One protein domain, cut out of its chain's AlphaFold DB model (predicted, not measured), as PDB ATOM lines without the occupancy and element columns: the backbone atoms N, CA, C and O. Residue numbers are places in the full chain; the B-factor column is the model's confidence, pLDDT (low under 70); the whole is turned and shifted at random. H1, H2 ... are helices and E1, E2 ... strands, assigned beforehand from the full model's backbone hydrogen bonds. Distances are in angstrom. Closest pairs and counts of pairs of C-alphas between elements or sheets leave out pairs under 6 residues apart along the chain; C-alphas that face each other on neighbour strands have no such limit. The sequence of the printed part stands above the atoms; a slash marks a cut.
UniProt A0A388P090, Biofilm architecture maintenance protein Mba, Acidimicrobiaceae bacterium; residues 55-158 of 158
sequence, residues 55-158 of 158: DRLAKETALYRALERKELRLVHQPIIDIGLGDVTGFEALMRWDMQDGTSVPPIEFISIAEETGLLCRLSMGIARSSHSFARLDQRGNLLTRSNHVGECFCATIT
ATOM      1  N   ASP A  55     166.281 166.811 130.768       75.12
ATOM      2  CA  ASP A  55     166.545 167.915 131.694       75.12
ATOM      3  C   ASP A  55     165.625 169.110 131.416       75.12
ATOM      4  O   ASP A  55     165.042 169.670 132.345       75.12
ATOM      5  N   ARG A  56     165.436 169.476 130.140       74.00
ATOM      6  CA  ARG A  56     164.515 170.546 129.724       74.00
ATOM      7  C   ARG A  56     163.078 170.236 130.135       74.00
ATOM      8  O   ARG A  56     162.439 171.069 130.773       74.00
ATOM      9  N   LEU A  57     162.596 169.028 129.838       77.62
ATOM     10  CA  LEU A  57     161.245 168.600 130.198       77.62
ATOM     11  C   LEU A  57     161.045 168.563 131.719       77.62
ATOM     12  O   LEU A  57     159.991 168.965 132.214       77.62
ATOM     13  N   ALA A  58     162.048 168.100 132.470       81.44
ATOM     14  CA  ALA A  58     162.007 168.070 133.927       81.44
ATOM     15  C   ALA A  58     161.916 169.485 134.519       81.44
ATOM     16  O   ALA A  58     161.050 169.739 135.359       81.44
ATOM     17  N   LYS A  59     162.752 170.414 134.035       79.44
ATOM     18  CA  LYS A  59     162.752 171.831 134.434       79.44
ATOM     19  C   LYS A  59     161.426 172.521 134.109       79.44
ATOM     20  O   LYS A  59     160.848 173.182 134.970       79.44
ATOM     21  N   GLU A  60     160.908 172.319 132.900       81.50
ATOM     22  CA  GLU A  60     159.614 172.857 132.475       81.50
ATOM     23  C   GLU A  60     158.477 172.322 133.353       81.50
ATOM     24  O   GLU A  60     157.689 173.092 133.905       81.50
ATOM     25  N   THR A  61     158.433 171.004 133.554       85.19
ATOM     26  CA  THR A  61     157.427 170.354 134.401       85.19
ATOM     27  C   THR A  61     157.488 170.865 135.839       85.19
ATOM     28  O   THR A  61     156.443 171.088 136.452       85.19
ATOM     29  N   ALA A  62     158.690 171.064 136.388       84.12
ATOM     30  CA  ALA A  62     158.870 171.604 137.731       84.12
ATOM     31  C   ALA A  62     158.289 173.021 137.848       84.12
ATOM     32  O   ALA A  62     157.485 173.275 138.744       84.12
ATOM     33  N   LEU A  63     158.609 173.916 136.905       85.12
ATOM     34  CA  LEU A  63     158.129 175.300 136.937       85.12
ATOM     35  C   LEU A  63     156.611 175.408 136.698       85.12
ATOM     36  O   LEU A  63     155.931 176.198 137.358       85.12
ATOM     37  N   TYR A  64     156.043 174.579 135.816       84.75
ATOM     38  CA  TYR A  64     154.588 174.491 135.642       84.75
ATOM     39  C   TYR A  64     153.880 174.030 136.918       84.75
ATOM     40  O   TYR A  64     152.888 174.633 137.330       84.75
ATOM     41  N   ARG A  65     154.399 172.986 137.574       85.75
ATOM     42  CA  ARG A  65     153.833 172.498 138.838       85.75
ATOM     43  C   ARG A  65     153.932 173.549 139.935       85.75
ATOM     44  O   ARG A  65     152.979 173.697 140.694       85.75
ATOM     45  N   ALA A  66     155.027 174.302 139.992       85.56
ATOM     46  CA  ALA A  66     155.204 175.372 140.967       85.56
ATOM     47  C   ALA A  66     154.129 176.465 140.846       85.56
ATOM     48  O   ALA A  66     153.614 176.952 141.856       85.56
ATOM     49  N   LEU A  67     153.739 176.803 139.610       80.62
ATOM     50  CA  LEU A  67     152.643 177.734 139.334       80.62
ATOM     51  C   LEU A  67     151.290 177.213 139.834       80.62
ATOM     52  O   LEU A  67     150.542 177.959 140.466       80.62
ATOM     53  N   GLU A  68     150.976 175.940 139.587       82.00
ATOM     54  CA  GLU A  68     149.719 175.326 140.039       82.00
ATOM     55  C   GLU A  68     149.668 175.153 141.563       82.00
ATOM     56  O   GLU A  68     148.627 175.351 142.191       82.00
ATOM     57  N   ARG A  69     150.809 174.815 142.169       84.50
ATOM     58  CA  ARG A  69     150.946 174.511 143.600       84.50
ATOM     59  C   ARG A  69     151.160 175.742 144.476       84.50
ATOM     60  O   ARG A  69     151.260 175.592 145.690       84.50
ATOM     61  N   LYS A  70     151.190 176.946 143.891       78.88
ATOM     62  CA  LYS A  70     151.467 178.213 144.594       78.88
ATOM     63  C   LYS A  70     152.806 178.203 145.350       78.88
ATOM     64  O   LYS A  70     152.926 178.806 146.410       78.88
ATOM     65  N   GLU A  71     153.807 177.531 144.787       87.25
ATOM     66  CA  GLU A  71     155.185 177.483 145.310       87.25
ATOM     67  C   GLU A  71     155.971 178.765 144.976       87.25
ATOM     68  O   GLU A  71     157.031 179.039 145.538       87.25
ATOM     69  N   LEU A  72     155.433 179.576 144.063       86.38
ATOM     70  CA  LEU A  72     155.943 180.897 143.724       86.38
ATOM     71  C   LEU A  72     155.256 181.955 144.588       86.38
ATOM     72  O   LEU A  72     154.034 182.121 144.534       86.38
ATOM     73  N   ARG A  73     156.047 182.708 145.354       85.44
ATOM     74  CA  ARG A  73     155.583 183.846 146.155       85.44
ATOM     75  C   ARG A  73     156.280 185.136 145.754       85.44
ATOM     76  O   ARG A  73     157.407 185.133 145.268       85.44
ATOM     77  N   LEU A  74     155.607 186.251 146.012       84.19
ATOM     78  CA  LEU A  74     156.130 187.589 145.769       84.19
ATOM     79  C   LEU A  74     156.562 188.227 147.093       84.19
ATOM     80  O   LEU A  74     155.774 188.283 148.038       84.19
ATOM     81  N   VAL A  75     157.796 188.719 147.156       83.50
ATOM     82  CA  VAL A  75     158.304 189.535 148.264       83.50
ATOM     83  C   VAL A  75     158.532 190.965 147.783       83.50
ATOM     84  O   VAL A  75     158.765 191.190 146.600       83.50
ATOM     85  N   HIS A  76     158.433 191.935 148.691       81.81
ATOM     86  CA  HIS A  76     158.569 193.352 148.356       81.81
ATOM     87  C   HIS A  76     159.771 193.944 149.084       81.81
ATOM     88  O   HIS A  76     159.805 193.933 150.315       81.81
ATOM     89  N   GLN A  77     160.735 194.464 148.330       81.00
ATOM     90  CA  GLN A  77     161.908 195.137 148.875       81.00
ATOM     91  C   GLN A  77     161.703 196.658 148.815       81.00
ATOM     92  O   GLN A  77     161.430 197.180 147.734       81.00
ATOM     93  N   PRO A  78     161.771 197.385 149.947       81.81
ATOM     94  CA  PRO A  78     161.616 198.836 149.947       81.81
ATOM     95  C   PRO A  78     162.794 199.516 149.248       81.81
ATOM     96  O   PRO A  78     163.950 199.158 149.472       81.81
ATOM     97  N   ILE A  79     162.484 200.537 148.455       81.06
ATOM     98  CA  ILE A  79     163.456 201.459 147.869       81.06
ATOM     99  C   ILE A  79     163.429 202.724 148.723       81.06
ATOM    100  O   ILE A  79     162.367 203.321 148.915       81.06
ATOM    101  N   ILE A  80     164.582 203.094 149.274       83.19
ATOM    102  CA  ILE A  80     164.726 204.214 150.209       83.19
ATOM    103  C   ILE A  80     165.500 205.331 149.515       83.19
ATOM    104  O   ILE A  80     166.567 205.089 148.948       83.19
ATOM    105  N   ASP A  81     164.978 206.554 149.578       83.06
ATOM    106  CA  ASP A  81     165.742 207.744 149.216       83.06
ATOM    107  C   ASP A  81     166.744 208.052 150.333       83.06
ATOM    108  O   ASP A  81     166.364 208.288 151.478       83.06
ATOM    109  N   ILE A  82     168.036 208.035 150.010       86.25
ATOM    110  CA  ILE A  82     169.112 208.212 150.997       86.25
ATOM    111  C   ILE A  82     169.141 209.650 151.547       86.25
ATOM    112  O   ILE A  82     169.563 209.863 152.681       86.25
ATOM    113  N   GLY A  83     168.700 210.636 150.763       87.31
ATOM    114  CA  GLY A  83     168.662 212.040 151.167       87.31
ATOM    115  C   GLY A  83     167.482 212.372 152.080       87.31
ATOM    116  O   GLY A  83     167.638 213.157 153.012       87.31
ATOM    117  N   LEU A  84     166.314 211.774 151.830       77.31
ATOM    118  CA  LEU A  84     165.094 211.994 152.619       77.31
ATOM    119  C   LEU A  84     164.907 210.983 153.761       77.31
ATOM    120  O   LEU A  84     164.213 211.287 154.727       77.31
ATOM    121  N   GLY A  85     165.505 209.793 153.667       79.75
ATOM    122  CA  GLY A  85     165.269 208.681 154.596       79.75
ATOM    123  C   GLY A  85     163.885 208.034 154.450       79.75
ATOM    124  O   GLY A  85     163.536 207.150 155.232       79.75
ATOM    125  N   ASP A  86     163.110 208.456 153.451       79.81
ATOM    126  CA  ASP A  86     161.753 207.992 153.193       79.81
ATOM    127  C   ASP A  86     161.734 206.864 152.152       79.81
ATOM    128  O   ASP A  86     162.554 206.797 151.230       79.81
ATOM    129  N   VAL A  87     160.755 205.965 152.286       79.00
ATOM    130  CA  VAL A  87     160.480 204.932 151.281       79.00
ATOM    131  C   VAL A  87     159.843 205.598 150.067       79.00
ATOM    132  O   VAL A  87     158.791 206.215 150.194       79.00
ATOM    133  N   THR A  88     160.446 205.452 148.889       79.94
ATOM    134  CA  THR A  88     159.946 206.028 147.626       79.94
ATOM    135  C   THR A  88     159.205 205.018 146.758       79.94
ATOM    136  O   THR A  88     158.444 205.396 145.866       79.94
ATOM    137  N   GLY A  89     159.377 203.728 147.038       76.06
ATOM    138  CA  GLY A  89     158.707 202.657 146.320       76.06
ATOM    139  C   GLY A  89     159.064 201.280 146.858       76.06
ATOM    140  O   GLY A  89     159.745 201.136 147.872       76.06
ATOM    141  N   PHE A  90     158.593 200.256 146.154       77.00
ATOM    142  CA  PHE A  90     158.930 198.863 146.424       77.00
ATOM    143  C   PHE A  90     159.243 198.144 145.119       77.00
ATOM    144  O   PHE A  90     158.545 198.340 144.121       77.00
ATOM    145  N   GLU A  91     160.244 197.275 145.160       76.94
ATOM    146  CA  GLU A  91     160.521 196.298 144.118       76.94
ATOM    147  C   GLU A  91     159.837 194.969 144.452       76.94
ATOM    148  O   GLU A  91     159.875 194.504 145.593       76.94
ATOM    149  N   ALA A  92     159.181 194.371 143.460       80.38
ATOM    150  CA  ALA A  92     158.477 193.103 143.590       80.38
ATOM    151  C   ALA A  92     159.366 191.956 143.090       80.38
ATOM    152  O   ALA A  92     159.631 191.845 141.895       80.38
ATOM    153  N   LEU A  93     159.802 191.084 143.997       82.31
ATOM    154  CA  LEU A  93     160.744 190.005 143.717       82.31
ATOM    155  C   LEU A  93     160.059 188.645 143.858       82.31
ATOM    156  O   LEU A  93     159.459 188.337 144.889       82.31
ATOM    157  N   MET A  94     160.165 187.799 142.834       84.88
ATOM    158  CA  MET A  94     159.650 186.431 142.894       84.88
ATOM    159  C   MET A  94     160.607 185.537 143.698       84.88
ATOM    160  O   MET A  94     161.834 185.649 143.593       84.88
ATOM    161  N   ARG A  95     160.045 184.636 144.498       88.62
ATOM    162  CA  ARG A  95     160.747 183.573 145.219       88.62
ATOM    163  C   ARG A  95     160.038 182.256 144.949       88.62
ATOM    164  O   ARG A  95     158.809 182.220 144.957       88.62
ATOM    165  N   TRP A  96     160.808 181.204 144.706       90.00
ATOM    166  CA  TRP A  96     160.280 179.860 144.522       90.00
ATOM    167  C   TRP A  96     160.743 178.990 145.678       90.00
ATOM    168  O   TRP A  96     161.934 178.718 145.814       90.00
ATOM    169  N   ASP A  97     159.790 178.560 146.492       88.94
ATOM    170  CA  ASP A  97     160.029 177.631 147.586       88.94
ATOM    171  C   ASP A  97     159.310 176.316 147.268       88.94
ATOM    172  O   ASP A  97     158.082 176.266 147.169       88.94
ATOM    173  N   MET A  98     160.085 175.254 147.056       85.38
ATOM    174  CA  MET A  98     159.570 173.914 146.792       85.38
ATOM    175  C   MET A  98     158.908 173.324 148.047       85.38
ATOM    176  O   MET A  98     159.193 173.713 149.181       85.38
ATOM    177  N   GLN A  99     158.024 172.339 147.855       81.50
ATOM    178  CA  GLN A  99     157.297 171.680 148.954       81.50
ATOM    179  C   GLN A  99     158.196 170.979 149.978       81.50
ATOM    180  O   GLN A  99     157.791 170.807 151.124       81.50
ATOM    181  N   ASP A 100     159.392 170.563 149.573       82.81
ATOM    182  CA  ASP A 100     160.387 169.939 150.446       82.81
ATOM    183  C   ASP A 100     161.165 170.962 151.301       82.81
ATOM    184  O   ASP A 100     161.996 170.573 152.120       82.81
ATOM    185  N   GLY A 101     160.874 172.260 151.149       82.38
ATOM    186  CA  GLY A 101     161.537 173.358 151.848       82.38
ATOM    187  C   GLY A 101     162.767 173.907 151.124       82.38
ATOM    188  O   GLY A 101     163.399 174.835 151.631       82.38
ATOM    189  N   THR A 102     163.107 173.378 149.946       86.38
ATOM    190  CA  THR A 102     164.213 173.884 149.130       86.38
ATOM    191  C   THR A 102     163.827 175.212 148.478       86.38
ATOM    192  O   THR A 102     162.804 175.307 147.801       86.38
ATOM    193  N   SER A 103     164.655 176.245 148.644       87.62
ATOM    194  CA  SER A 103     164.466 177.527 147.953       87.62
ATOM    195  C   SER A 103     165.280 177.543 146.664       87.62
ATOM    196  O   SER A 103     166.494 177.336 146.694       87.62
ATOM    197  N   VAL A 104     164.616 177.778 145.533       88.38
ATOM    198  CA  VAL A 104     165.258 177.826 144.216       88.38
ATOM    199  C   VAL A 104     165.715 179.257 143.930       88.38
ATOM    200  O   VAL A 104     164.890 180.182 143.961       88.38
ATOM    201  N   PRO A 105     167.006 179.477 143.624       87.50
ATOM    202  CA  PRO A 105     167.520 180.799 143.302       87.50
ATOM    203  C   PRO A 105     166.789 181.443 142.110       87.50
ATOM    204  O   PRO A 105     166.541 180.765 141.110       87.50
ATOM    205  N   PRO A 106     166.526 182.766 142.150       85.69
ATOM    206  CA  PRO A 106     165.925 183.502 141.037       85.69
ATOM    207  C   PRO A 106     166.605 183.271 139.693       85.69
ATOM    208  O   PRO A 106     165.931 182.984 138.711       85.69
ATOM    209  N   ILE A 107     167.937 183.321 139.668       84.12
ATOM    210  CA  ILE A 107     168.719 183.110 138.445       84.12
ATOM    211  C   ILE A 107     168.405 181.766 137.775       84.12
ATOM    212  O   ILE A 107     168.322 181.687 136.552       84.12
ATOM    213  N   GLU A 108     168.180 180.716 138.564       83.75
ATOM    214  CA  GLU A 108     167.981 179.367 138.050       83.75
ATOM    215  C   GLU A 108     166.614 179.239 137.383       83.75
ATOM    216  O   GLU A 108     166.514 178.850 136.220       83.75
ATOM    217  N   PHE A 109     165.547 179.632 138.079       85.69
ATOM    218  CA  PHE A 109     164.206 179.474 137.525       85.69
ATOM    219  C   PHE A 109     163.850 180.508 136.463       85.69
ATOM    220  O   PHE A 109     162.994 180.234 135.623       85.69
ATOM    221  N   ILE A 110     164.500 181.672 136.470       85.31
ATOM    222  CA  ILE A 110     164.371 182.657 135.394       85.31
ATOM    223  C   ILE A 110     165.007 182.110 134.119       85.31
ATOM    224  O   ILE A 110     164.345 182.124 133.086       85.31
ATOM    225  N   SER A 111     166.201 181.514 134.208       80.69
ATOM    226  CA  SER A 111     166.829 180.836 133.063       80.69
ATOM    227  C   SER A 111     165.913 179.741 132.499       80.69
ATOM    228  O   SER A 111     165.683 179.664 131.295       80.69
ATOM    229  N   ILE A 112     165.290 178.938 133.374       82.38
ATOM    230  CA  ILE A 112     164.295 177.935 132.960       82.38
ATOM    231  C   ILE A 112     163.107 178.602 132.252       82.38
ATOM    232  O   ILE A 112     162.653 178.122 131.214       82.38
ATOM    233  N   ALA A 113     162.584 179.700 132.798       83.31
ATOM    234  CA  ALA A 113     161.434 180.402 132.240       83.31
ATOM    235  C   ALA A 113     161.723 181.042 130.873       83.31
ATOM    236  O   ALA A 113     160.829 181.093 130.026       83.31
ATOM    237  N   GLU A 114     162.951 181.512 130.658       79.94
ATOM    238  CA  GLU A 114     163.439 182.029 129.378       79.94
ATOM    239  C   GLU A 114     163.542 180.913 128.340       79.94
ATOM    240  O   GLU A 114     162.931 181.000 127.274       79.94
ATOM    241  N   GLU A 115     164.229 179.818 128.678       72.00
ATOM    242  CA  GLU A 115     164.430 178.677 127.778       72.00
ATOM    243  C   GLU A 115     163.116 177.994 127.359       72.00
ATOM    244  O   GLU A 115     163.039 177.405 126.274       72.00
ATOM    245  N   THR A 116     162.087 178.058 128.210       71.75
ATOM    246  CA  THR A 116     160.774 177.409 128.015       71.75
ATOM    247  C   THR A 116     159.676 178.366 127.535       71.75
ATOM    248  O   THR A 116     158.559 177.936 127.251       71.75
ATOM    249  N   GLY A 117     159.949 179.673 127.448       73.81
ATOM    250  CA  GLY A 117     158.942 180.685 127.104       73.81
ATOM    251  C   GLY A 117     157.874 180.921 128.188       73.81
ATOM    252  O   GLY A 117     156.863 181.581 127.940       73.81
ATOM    253  N   LEU A 118     158.083 180.409 129.404       79.12
ATOM    254  CA  LEU A 118     157.197 180.594 130.558       79.12
ATOM    255  C   LEU A 118     157.288 181.985 131.191       79.12
ATOM    256  O   LEU A 118     156.411 182.365 131.972       79.12
ATOM    257  N   LEU A 119     158.297 182.768 130.825       78.38
ATOM    258  CA  LEU A 119     158.562 184.092 131.379       78.38
ATOM    259  C   LEU A 119     157.349 185.040 131.302       78.38
ATOM    260  O   LEU A 119     157.040 185.738 132.268       78.38
ATOM    261  N   CYS A 120     156.577 184.990 130.212       75.50
ATOM    262  CA  CYS A 120     155.346 185.778 130.074       75.50
ATOM    263  C   CYS A 120     154.239 185.339 131.058       75.50
ATOM    264  O   CYS A 120     153.487 186.162 131.582       75.50
ATOM    265  N   ARG A 121     154.141 184.039 131.372       75.62
ATOM    266  CA  ARG A 121     153.179 183.556 132.378       75.62
ATOM    267  C   ARG A 121     153.568 184.011 133.781       75.62
ATOM    268  O   ARG A 121     152.693 184.419 134.544       75.62
ATOM    269  N   LEU A 122     154.865 183.983 134.097       78.12
ATOM    270  CA  LEU A 122     155.385 184.471 135.375       78.12
ATOM    271  C   LEU A 122     155.111 185.969 135.554       78.12
ATOM    272  O   LEU A 122     154.593 186.376 136.593       78.12
ATOM    273  N   SER A 123     155.384 186.782 134.530       72.81
ATOM    274  CA  SER A 123     155.205 188.238 134.600       72.81
ATOM    275  C   SER A 123     153.743 188.645 134.817       72.81
ATOM    276  O   SER A 123     153.455 189.526 135.631       72.81
ATOM    277  N   MET A 124     152.793 187.951 134.181       73.88
ATOM    278  CA  MET A 124     151.363 188.160 134.432       73.88
ATOM    279  C   MET A 124     150.960 187.826 135.877       73.88
ATOM    280  O   MET A 124     150.100 188.505 136.445       73.88
ATOM    281  N   GLY A 125     151.569 186.801 136.480       70.31
ATOM    282  CA  GLY A 125     151.345 186.440 137.883       70.31
ATOM    283  C   GLY A 125     151.808 187.530 138.853       70.31
ATOM    284  O   GLY A 125     151.080 187.867 139.795       70.31
ATOM    285  N   ILE A 126     152.965 188.140 138.571       71.25
ATOM    286  CA  ILE A 126     153.485 189.291 139.321       71.25
ATOM    287  C   ILE A 126     152.530 190.475 139.180       71.25
ATOM    288  O   ILE A 126     152.060 190.991 140.186       71.25
ATOM    289  N   ALA A 127     152.155 190.860 137.957       66.38
ATOM    290  CA  ALA A 127     151.287 192.018 137.726       66.38
ATOM    291  C   ALA A 127     149.938 191.915 138.466       66.38
ATOM    292  O   ALA A 127     149.455 192.907 139.022       66.38
ATOM    293  N   ARG A 128     149.347 190.712 138.518       65.50
ATOM    294  CA  ARG A 128     148.113 190.445 139.274       65.50
ATOM    295  C   ARG A 128     148.328 190.534 140.785       65.50
ATOM    296  O   ARG A 128     147.528 191.166 141.469       65.50
ATOM    297  N   SER A 129     149.398 189.929 141.297       65.00
ATOM    298  CA  SER A 129     149.689 189.866 142.738       65.00
ATOM    299  C   SER A 129     150.178 191.199 143.301       65.00
ATOM    300  O   SER A 129     149.822 191.567 144.413       65.00
ATOM    301  N   SER A 130     150.936 191.974 142.527       60.94
ATOM    302  CA  SER A 130     151.356 193.318 142.917       60.94
ATOM    303  C   SER A 130     150.165 194.258 143.037       60.94
ATOM    304  O   SER A 130     150.220 195.171 143.850       60.94
ATOM    305  N   HIS A 131     149.075 194.038 142.286       56.81
ATOM    306  CA  HIS A 131     147.911 194.922 142.315       56.81
ATOM    307  C   HIS A 131     147.246 195.012 143.693       56.81
ATOM    308  O   HIS A 131     146.783 196.094 144.056       56.81
ATOM    309  N   SER A 132     147.274 193.932 144.479       55.16
ATOM    310  CA  SER A 132     146.730 193.894 145.840       55.16
ATOM    311  C   SER A 132     147.657 194.502 146.900       55.16
ATOM    312  O   SER A 132     147.192 194.817 147.994       55.16
ATOM    313  N   PHE A 133     148.939 194.729 146.590       54.41
ATOM    314  CA  PHE A 133     149.885 195.410 147.473       54.41
ATOM    315  C   PHE A 133     149.946 196.901 147.103       54.41
ATOM    316  O   PHE A 133     150.741 197.340 146.268       54.41
ATOM    317  N   ALA A 134     149.032 197.688 147.666       54.72
ATOM    318  CA  ALA A 134     149.096 199.147 147.659       54.72
ATOM    319  C   ALA A 134     149.326 199.611 149.102       54.72
ATOM    320  O   ALA A 134     148.532 199.293 149.988       54.72
ATOM    321  N   ARG A 135     150.424 200.330 149.351       57.41
ATOM    322  CA  ARG A 135     150.674 201.005 150.628       57.41
ATOM    323  C   ARG A 135     150.722 202.508 150.409       57.41
ATOM    324  O   ARG A 135     151.268 202.983 149.415       57.41
ATOM    325  N   LEU A 136     150.132 203.217 151.361       51.56
ATOM    326  CA  LEU A 136     150.209 204.664 151.474       51.56
ATOM    327  C   LEU A 136     151.466 205.018 152.276       51.56
ATOM    328  O   LEU A 136     151.820 204.293 153.213       51.56
ATOM    329  N   ASP A 137     152.144 206.096 151.899       55.00
ATOM    330  CA  ASP A 137     153.194 206.688 152.729       55.00
ATOM    331  C   ASP A 137     152.595 207.358 153.985       55.00
ATOM    332  O   ASP A 137     151.375 207.431 154.164       55.00
ATOM    333  N   GLN A 138     153.449 207.876 154.876       47.56
ATOM    334  CA  GLN A 138     153.006 208.579 156.092       47.56
ATOM    335  C   GLN A 138     152.199 209.864 155.803       47.56
ATOM    336  O   GLN A 138     151.584 210.418 156.712       47.56
ATOM    337  N   ARG A 139     152.192 210.340 154.552       49.12
ATOM    338  CA  ARG A 139     151.494 211.541 154.073       49.12
ATOM    339  C   ARG A 139     150.231 211.210 153.264       49.12
ATOM    340  O   ARG A 139     149.567 212.128 152.789       49.12
ATOM    341  N   GLY A 140     149.864 209.932 153.142       47.53
ATOM    342  CA  GLY A 140     148.684 209.479 152.404       47.53
ATOM    343  C   GLY A 140     148.859 209.417 150.883       47.53
ATOM    344  O   GLY A 140     147.869 209.228 150.178       47.53
ATOM    345  N   ASN A 141     150.080 209.546 150.358       48.09
ATOM    346  CA  ASN A 141     150.352 209.374 148.935       48.09
ATOM    347  C   ASN A 141     150.537 207.896 148.585       48.09
ATOM    348  O   ASN A 141     151.090 207.112 149.359       48.09
ATOM    349  N   LEU A 142     150.102 207.517 147.379       50.09
ATOM    350  CA  LEU A 142     150.441 206.215 146.817       50.09
ATOM    351  C   LEU A 142     151.958 206.147 146.621       50.09
ATOM    352  O   LEU A 142     152.511 206.909 145.829       50.09
ATOM    353  N   LEU A 143     152.614 205.196 147.284       55.03
ATOM    354  CA  LEU A 143     153.989 204.852 146.946       55.03
ATOM    355  C   LEU A 143     153.980 204.236 145.546       55.03
ATOM    356  O   LEU A 143     153.407 203.165 145.321       55.03
ATOM    357  N   THR A 144     154.544 204.961 144.582       51.62
ATOM    358  CA  THR A 144     154.597 204.534 143.186       51.62
ATOM    359  C   THR A 144     155.366 203.225 143.062       51.62
ATOM    360  O   THR A 144     156.472 203.062 143.575       51.62
ATOM    361  N   ARG A 145     154.755 202.272 142.355       53.09
ATOM    362  CA  ARG A 145     155.375 200.999 141.992       53.09
ATOM    363  C   ARG A 145     156.441 201.280 140.943       53.09
ATOM    364  O   ARG A 145     156.091 201.714 139.846       53.09
ATOM    365  N   SER A 146     157.707 200.992 141.233       46.06
ATOM    366  CA  SER A 146     158.690 200.869 140.158       46.06
ATOM    367  C   SER A 146     158.481 199.511 139.502       46.06
ATOM    368  O   SER A 146     159.115 198.513 139.822       46.06
ATOM    369  N   ASN A 147     157.496 199.470 138.617       47.78
ATOM    370  CA  ASN A 147     157.321 198.381 137.683       47.78
ATOM    371  C   ASN A 147     158.244 198.697 136.503       47.78
ATOM    372  O   ASN A 147     157.852 199.433 135.599       47.78
ATOM    373  N   HIS A 148     159.466 198.162 136.506       43.75
ATOM    374  CA  HIS A 148     160.282 198.078 135.291       43.75
ATOM    375  C   HIS A 148     159.605 197.090 134.321       43.75
ATOM    376  O   HIS A 148     159.964 195.924 134.221       43.75
ATOM    377  N   VAL A 149     158.524 197.546 133.679       41.12
ATOM    378  CA  VAL A 149     157.680 196.767 132.750       41.12
ATOM    379  C   VAL A 149     157.943 197.178 131.291       41.12
ATOM    380  O   VAL A 149     157.261 196.733 130.373       41.12
ATOM    381  N   GLY A 150     158.972 197.990 131.048       30.62
ATOM    382  CA  GLY A 150     159.464 198.317 129.714       30.62
ATOM    383  C   GLY A 150     160.821 197.664 129.474       30.62
ATOM    384  O   GLY A 150     161.749 197.952 130.215       30.62
ATOM    385  N   GLU A 151     160.891 196.847 128.418       29.23
ATOM    386  CA  GLU A 151     162.076 196.186 127.839       29.23
ATOM    387  C   GLU A 151     162.504 194.867 128.508       29.23
ATOM    388  O   GLU A 151     163.086 194.841 129.582       29.23
ATOM    389  N   CYS A 152     162.157 193.751 127.843       33.81
ATOM    390  CA  CYS A 152     162.701 192.393 128.005       33.81
ATOM    391  C   CYS A 152     163.456 192.113 129.317       33.81
ATOM    392  O   CYS A 152     164.674 192.009 129.316       33.81
ATOM    393  N   PHE A 153     162.697 191.971 130.407       41.38
ATOM    394  CA  PHE A 153     162.932 191.070 131.543       41.38
ATOM    395  C   PHE A 153     164.400 190.677 131.810       41.38
ATOM    396  O   PHE A 153     164.735 189.501 131.857       41.38
ATOM    397  N   CYS A 154     165.273 191.656 132.048       26.86
ATOM    398  CA  CYS A 154     166.485 191.409 132.809       26.86
ATOM    399  C   CYS A 154     166.030 191.385 134.263       26.86
ATOM    400  O   CYS A 154     165.697 192.420 134.837       26.86
ATOM    401  N   ALA A 155     165.903 190.187 134.824       32.38
ATOM    402  CA  ALA A 155     165.676 190.007 136.243       32.38
ATOM    403  C   ALA A 155     166.634 190.911 137.030       32.38
ATOM    404  O   ALA A 155     167.851 190.749 136.924       32.38
ATOM    405  N   THR A 156     166.102 191.858 137.805       33.50
ATOM    406  CA  THR A 156     166.892 192.559 138.813       33.50
ATOM    407  C   THR A 156     167.266 191.533 139.874       33.50
ATOM    408  O   THR A 156     166.524 191.235 140.811       33.50
ATOM    409  N   ILE A 157     168.409 190.905 139.644       28.33
ATOM    410  CA  ILE A 157     169.180 190.196 140.643       28.33
ATOM    411  C   ILE A 157     169.905 191.292 141.413       28.33
ATOM    412  O   ILE A 157     170.790 191.952 140.870       28.33
ATOM    413  N   THR A 158     169.503 191.503 142.661       31.38
ATOM    414  CA  THR A 158     170.462 191.893 143.696       31.38
ATOM    415  C   THR A 158     170.677 190.688 144.592       31.38
ATOM    416  O   THR A 158     169.665 190.013 144.907       31.38
TER     417      THR A 158
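Overview. This is residues 55 to 158 of the 158 residues of the protein "Biofilm architecture maintenance protein Mba" of Acidimicrobiaceae bacterium (UniProt A0A388P090). A long hairpin of two antiparallel strands, E1 and E2, has H3 packed on one face, while H1 and H2 gather at the end where E1 begins and E2 ends. A long tail without named elements, residues 132 to 158, runs out toward the turn of the hairpin and folds back. The 104 printed residues hold three named helices and two named strands, in the order H1 E1 E2 H2 H3, a mixed class of helices and strands. The whole is elongated, 50 by 29 by 22 A, and only just loose, close to compact, with a radius of gyration of the C-alphas of 15.5 A.

Along the chain. Find C-alpha 72 at (155.943, 180.897, 143.724); from there E1 runs to residue 80, 25.7 A. E2, residues 87 to 97, returns over 27.6 A. H1, residues 55 to 68, begins at (166.545, 167.915, 131.694) and is 20.2 A long. H2 is residues 106 to 115, 14.2 A; H3 is residues 119 to 131, 18.7 A, ending at (147.911, 194.922, 142.315).

Arrangement. Look first at the hairpin E1 and E2: N 75 and O 93, 2.8 A apart, are within hydrogen-bond range, as are N 91 and O 77, 2.8 A. The closest C-alphas of E1 and H3 are Leu 74 and Ile 126, 7.2 A. H1 touches H2 with residues 59 to 63 alone, closest at the C-alphas of Lys 59 and Ile 112, 6.5 A; their tilt of 69.7 degrees is steep, only just short of about perpendicular. H2 and H3 only just touch, and only at the corner, with 3 pairs of C-alphas within 8 A, the closest Ala 113 and Leu 119, 4.8 A. E1 and H2 are apart. In H1, H2 and H3 every O i to N i+4 pair is within hydrogen-bond range.

Size, cuts and confidence. The C-alphas farthest apart are those of Asp 55 and Arg 139, 51.3 A. The printed part has no cut, and none of its links between named elements is long. Residues 127 to 158 are under 70 in pLDDT; the mean of the printed part is 70.9.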